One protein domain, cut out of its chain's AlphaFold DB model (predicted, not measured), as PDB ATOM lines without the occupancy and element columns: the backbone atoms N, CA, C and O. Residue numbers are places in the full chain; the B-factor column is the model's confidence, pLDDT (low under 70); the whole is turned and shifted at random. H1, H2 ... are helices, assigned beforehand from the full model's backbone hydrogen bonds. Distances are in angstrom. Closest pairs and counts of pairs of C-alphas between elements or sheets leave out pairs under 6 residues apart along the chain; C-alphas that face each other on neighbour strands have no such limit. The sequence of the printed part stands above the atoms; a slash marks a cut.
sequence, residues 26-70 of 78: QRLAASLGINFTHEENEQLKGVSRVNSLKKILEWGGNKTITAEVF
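This is residues 26 to 70 of the 78 residues of the protein "Beta-phosphoglucomutase" of Nonlabens ulvanivorans (UniProt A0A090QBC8). One longer helix, H3, has two short helices, H1 and H2, close to it at different places, and the chain then runs on to a last short turn of helix, H4, away from the other three. Contacts are few: no two helices touch. The printed part has 45 residues, with H1, H2, H3 and H4 in that order and no named strand: all helix, compact, with a radius of gyration of the C-alphas of 10.1 A and spans of 27 by 20 by 17 A.

H1 is residues 26 to 31, from C-alpha 26 at (120.757, 109.667, 108.031). H2 is residues 38 to 42. H3 is residues 49 to 59, 15.5 A long. H4 is residues 67 to 70, ending at C-alpha 70 at (115.430, 98.227, 116.887).

H1 and H3 are close but not clearly touching, the C-alphas of Ala 29 and Ile 56 being closest at 6.9 A, at a steep tilt of 63 degrees, the same way. H2 and H3 are near each other, their closest C-alphas 8.3 A apart. H3 and H4 are apart. In H1, H2 and H3 every O i to N i+4 pair is within hydrogen-bond range; H4 is too short for one.

The farthest C-alphas, of Glu 39 and Glu 68, are 29.1 A apart. The printed part has no cut, the three links are short, and no printed residue is under 70 in pLDDT.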
ATOM      1  N   GLN A  26     121.694 109.068 108.974       94.69
ATOM      2  CA  GLN A  26     120.757 109.667 108.031       94.69
ATOM      3  C   GLN A  26     119.790 108.628 107.454       94.69
ATOM      4  O   GLN A  26     118.590 108.881 107.386       94.69
ATOM      5  N   ARG A  27     120.284 107.437 107.090       94.19
ATOM      6  CA  ARG A  27     119.440 106.325 106.623       94.19
ATOM      7  C   ARG A  27     118.463 105.856 107.698       94.19
ATOM      8  O   ARG A  27     117.297 105.626 107.390       94.19
ATOM      9  N   LEU A  28     118.924 105.741 108.943       92.19
ATOM     10  CA  LEU A  28     118.066 105.360 110.066       92.19
ATOM     11  C   LEU A  28     117.010 106.429 110.368       92.19
ATOM     12  O   LEU A  28     115.842 106.114 110.554       92.19
ATOM     13  N   ALA A  29     117.403 107.698 110.408       93.31
ATOM     14  CA  ALA A  29     116.473 108.795 110.631       93.31
ATOM     15  C   ALA A  29     115.408 108.837 109.524       93.31
ATOM     16  O   ALA A  29     114.215 108.887 109.819       93.31
ATOM     17  N   ALA A  30     115.820 108.691 108.261       93.19
ATOM     18  CA  ALA A  30     114.911 108.645 107.122       93.19
ATOM     19  C   ALA A  30     113.910 107.480 107.210       93.19
ATOM     20  O   ALA A  30     112.725 107.693 106.955       93.19
ATOM     21  N   SER A  31     114.336 106.278 107.627       90.44
ATOM     22  CA  SER A  31     113.416 105.138 107.798       90.44
ATOM     23  C   SER A  31     112.388 105.354 108.917       90.44
ATOM     24  O   SER A  31     111.311 104.763 108.888       90.44
ATOM     25  N   LEU A  32     112.680 106.247 109.865       90.62
ATOM     26  CA  LEU A  32     111.779 106.664 110.943       90.62
ATOM     27  C   LEU A  32     110.964 107.930 110.602       90.62
ATOM     28  O   LEU A  32     110.158 108.392 111.424       90.62
ATOM     29  N   GLY A  33     111.153 108.491 109.402       91.81
ATOM     30  CA  GLY A  33     110.531 109.741 108.962       91.81
ATOM     31  C   GLY A  33     111.059 110.973 109.702       91.81
ATOM     32  O   GLY A  33     110.296 111.898 109.968       91.81
ATOM     33  N   ILE A  34     112.333 110.955 110.094       94.50
ATOM     34  CA  ILE A  34     113.031 112.022 110.816       94.50
ATOM     35  C   ILE A  34     113.999 112.694 109.840       94.50
ATOM     36  O   ILE A  34     114.810 112.022 109.201       94.50
ATOM     37  N   ASN A  35     113.923 114.020 109.719       93.56
ATOM     38  CA  ASN A  35     114.922 114.778 108.974       93.56
ATOM     39  C   ASN A  35     116.179 114.909 109.836       93.56
ATOM     40  O   ASN A  35     116.085 115.461 110.924       93.56
ATOM     41  N   PHE A  36     117.314 114.396 109.359       95.00
ATOM     42  CA  PHE A  36     118.582 114.421 110.089       95.00
ATOM     43  C   PHE A  36     119.637 115.237 109.338       95.00
ATOM     44  O   PHE A  36     119.991 114.897 108.200       95.00
ATOM     45  N   THR A  37     120.127 116.313 109.957       94.56
ATOM     46  CA  THR A  37     121.041 117.285 109.332       94.56
ATOM     47  C   THR A  37     122.503 117.078 109.728       94.56
ATOM     48  O   THR A  37     122.847 116.330 110.645       94.56
ATOM     49  N   HIS A  38     123.409 117.759 109.020       93.25
ATOM     50  CA  HIS A  38     124.816 117.802 109.415       93.25
ATOM     51  C   HIS A  38     125.019 118.501 110.768       93.25
ATOM     52  O   HIS A  38     125.860 118.051 111.542       93.25
ATOM     53  N   GLU A  39     124.249 119.550 111.090       94.62
ATOM     54  CA  GLU A  39     124.372 120.229 112.391       94.62
ATOM     55  C   GLU A  39     123.985 119.310 113.558       94.62
ATOM     56  O   GLU A  39     124.583 119.370 114.632       94.62
ATOM     57  N   GLU A  40     123.007 118.431 113.355       94.69
ATOM     58  CA  GLU A  40     122.619 117.413 114.334       94.69
ATOM     59  C   GLU A  40     123.684 116.321 114.465       94.69
ATOM     60  O   GLU A  40     124.017 115.907 115.575       94.69
ATOM     61  N   ASN A  41     124.294 115.897 113.356       94.44
ATOM     62  CA  ASN A  41     125.389 114.925 113.373       94.44
ATOM     63  C   ASN A  41     126.611 115.405 114.164       94.44
ATOM     64  O   ASN A  41     127.234 114.616 114.875       94.44
ATOM     65  N   GLU A  42     126.935 116.695 114.093       93.00
ATOM     66  CA  GLU A  42     128.007 117.281 114.902       93.00
ATOM     67  C   GLU A  42     127.743 117.124 116.408       93.00
ATOM     68  O   GLU A  42     128.666 116.831 117.169       93.00
ATOM     69  N   GLN A  43     126.481 117.200 116.840       94.12
ATOM     70  CA  GLN A  43     126.088 116.994 118.240       94.12
ATOM     71  C   GLN A  43     126.180 115.526 118.695       94.12
ATOM     72  O   GLN A  43     126.069 115.250 119.892       94.12
ATOM     73  N   LEU A  44     126.366 114.581 117.766       93.31
ATOM     74  CA  LEU A  44     126.548 113.157 118.064       93.31
ATOM     75  C   LEU A  44     128.022 112.761 118.228       93.31
ATOM     76  O   LEU A  44     128.305 111.634 118.644       93.31
ATOM     77  N   LYS A  45     128.975 113.654 117.929       90.12
ATOM     78  CA  LYS A  45     130.407 113.370 118.097       90.12
ATOM     79  C   LYS A  45     130.733 113.098 119.566       90.12
ATOM     80  O   LYS A  45     130.408 113.885 120.448       90.12
ATOM     81  N   GLY A  46     131.370 111.958 119.829       87.56
ATOM     82  CA  GLY A  46     131.692 111.511 121.189       87.56
ATOM     83  C   GLY A  46     130.491 110.999 121.998       87.56
ATOM     84  O   GLY A  46     130.649 110.658 123.169       87.56
ATOM     85  N   VAL A  47     129.300 110.907 121.398       92.88
ATOM     86  CA  VAL A  47     128.104 110.355 122.040       92.88
ATOM     87  C   VAL A  47     128.017 108.850 121.772       92.88
ATOM     88  O   VAL A  47     128.298 108.368 120.675       92.88
ATOM     89  N   SER A  48     127.630 108.076 122.789       92.62
ATOM     90  CA  SER A  48     127.450 106.629 122.640       92.62
ATOM     91  C   SER A  48     126.312 106.308 121.669       92.62
ATOM     92  O   SER A  48     125.313 107.019 121.625       92.62
ATOM     93  N   ARG A  49     126.398 105.177 120.955       91.19
ATOM     94  CA  ARG A  49     125.377 104.745 119.975       91.19
ATOM     95  C   ARG A  49     123.941 104.820 120.508       91.19
ATOM     96  O   ARG A  49     123.053 105.305 119.819       91.19
ATOM     97  N   VAL A  50     123.722 104.367 121.746       90.88
ATOM     98  CA  VAL A  50     122.397 104.379 122.387       90.88
ATOM     99  C   VAL A  50     121.917 105.806 122.644       90.88
ATOM    100  O   VAL A  50     120.763 106.123 122.374       90.88
ATOM    101  N   ASN A  51     122.792 106.678 123.147       93.12
ATOM    102  CA  ASN A  51     122.433 108.071 123.408       93.12
ATOM    103  C   ASN A  51     122.248 108.861 122.107       93.12
ATOM    104  O   ASN A  51     121.379 109.724 122.046       93.12
ATOM    105  N   SER A  52     122.996 108.531 121.054       94.00
ATOM    106  CA  SER A  52     122.819 109.113 119.725       94.00
ATOM    107  C   SER A  52     121.460 108.758 119.132       94.00
ATOM    108  O   SER A  52     120.756 109.641 118.654       94.00
ATOM    109  N   LEU A  53     121.040 107.493 119.248       92.75
ATOM    110  CA  LEU A  53     119.701 107.081 118.833       92.75
ATOM    111  C   LEU A  53     118.610 107.820 119.617       92.75
ATOM    112  O   LEU A  53     117.658 108.301 119.014       92.75
ATOM    113  N   LYS A  54     118.757 107.954 120.943       92.31
ATOM    114  CA  LYS A  54     117.805 108.720 121.766       92.31
ATOM    115  C   LYS A  54     117.672 110.164 121.283       92.31
ATOM    116  O   LYS A  54     116.554 110.611 121.069       92.31
ATOM    117  N   LYS A  55     118.791 110.846 121.019       94.81
ATOM    118  CA  LYS A  55     118.791 112.211 120.468       94.81
ATOM    119  C   LYS A  55     118.069 112.300 119.125       94.81
ATOM    120  O   LYS A  55     117.243 113.182 118.938       94.81
ATOM    121  N   ILE A  56     118.327 111.358 118.217       94.50
ATOM    122  CA  ILE A  56     117.648 111.313 116.915       94.50
ATOM    123  C   ILE A  56     116.135 111.145 117.090       94.50
ATOM    124  O   ILE A  56     115.359 111.846 116.447       94.50
ATOM    125  N   LEU A  57     115.701 110.256 117.986       94.00
ATOM    126  CA  LEU A  57     114.283 110.059 118.293       94.00
ATOM    127  C   LEU A  57     113.632 111.294 118.940       94.00
ATOM    128  O   LEU A  57     112.479 111.598 118.629       94.00
ATOM    129  N   GLU A  58     114.363 112.006 119.803       93.75
ATOM    130  CA  GLU A  58     113.944 113.278 120.406       93.75
ATOM    131  C   GLU A  58     113.732 114.353 119.327       93.75
ATOM    132  O   GLU A  58     112.650 114.942 119.262       93.75
ATOM    133  N   TRP A  59     114.698 114.541 118.417       94.06
ATOM    134  CA  TRP A  59     114.586 115.477 117.285       94.06
ATOM    135  C   TRP A  59     113.432 115.133 116.339       94.06
ATOM    136  O   TRP A  59     112.770 116.021 115.807       94.06
ATOM    137  N   GLY A  60     113.111 113.846 116.200       91.81
ATOM    138  CA  GLY A  60     111.950 113.355 115.459       91.81
ATOM    139  C   GLY A  60     110.588 113.565 116.132       91.81
ATOM    140  O   GLY A  60     109.603 112.994 115.657       91.81
ATOM    141  N   GLY A  61     110.518 114.327 117.229       92.12
ATOM    142  CA  GLY A  61     109.291 114.577 117.990       92.12
ATOM    143  C   GLY A  61     109.035 113.550 119.093       92.12
ATOM    144  O   GLY A  61     107.894 113.133 119.280       92.12
ATOM    145  N   ASN A  62     110.083 113.131 119.814       88.19
ATOM    146  CA  ASN A  62     110.024 112.120 120.884       88.19
ATOM    147  C   ASN A  62     109.410 110.785 120.434       88.19
ATOM    148  O   ASN A  62     108.580 110.180 121.121       88.19
ATOM    149  N   LYS A  63     109.820 110.310 119.255       87.19
ATOM    150  CA  LYS A  63     109.370 109.019 118.727       87.19
ATOM    151  C   LYS A  63     109.826 107.878 119.631       87.19
ATOM    152  O   LYS A  63     110.940 107.867 120.143       87.19
ATOM    153  N   THR A  64     108.970 106.876 119.778       87.06
ATOM    154  CA  THR A  64     109.320 105.617 120.446       87.06
ATOM    155  C   THR A  64     109.353 104.511 119.403       87.06
ATOM    156  O   THR A  64     108.486 104.462 118.531       87.06
ATOM    157  N   ILE A  65     110.354 103.636 119.474       84.31
ATOM    158  CA  ILE A  65     110.478 102.467 118.598       84.31
ATOM    159  C   ILE A  65     110.330 101.191 119.423       84.31
ATOM    160  O   ILE A  65     110.737 101.152 120.585       84.31
ATOM    161  N   THR A  66     109.737 100.151 118.834       85.19
ATOM    162  CA  THR A  66     109.655  98.834 119.477       85.19
ATOM    163  C   THR A  66     110.999  98.112 119.402       85.19
ATOM    164  O   THR A  66     111.878  98.459 118.606       85.19
ATOM    165  N   ALA A  67     111.160  97.075 120.225       79.38
ATOM    166  CA  ALA A  67     112.345  96.225 120.187       79.38
ATOM    167  C   ALA A  67     112.506  95.494 118.838       79.38
ATOM    168  O   ALA A  67     113.639  95.251 118.420       79.38
ATOM    169  N   GLU A  68     111.409  95.199 118.124       77.00
ATOM    170  CA  GLU A  68     111.480  94.559 116.800       77.00
ATOM    171  C   GLU A  68     112.069  95.512 115.754       77.00
ATOM    172  O   GLU A  68     112.956  95.136 114.987       77.00
ATOM    173  N   VAL A  69     111.634  96.779 115.762       75.56
ATOM    174  CA  VAL A  69     112.178  97.820 114.874       75.56
ATOM    175  C   VAL A  69     113.653  98.081 115.187       75.56
ATOM    176  O   VAL A  69     114.454  98.250 114.270       75.56
ATOM    177  N   PHE A  70     114.036  98.063 116.468       73.88
ATOM    178  CA  PHE A  70     115.430  98.227 116.887       73.88
ATOM    179  C   PHE A  70     116.333  97.065 116.444       73.88
ATOM    180  O   PHE A  70     117.486  97.289 116.081       73.88
TER     181      PHE A  70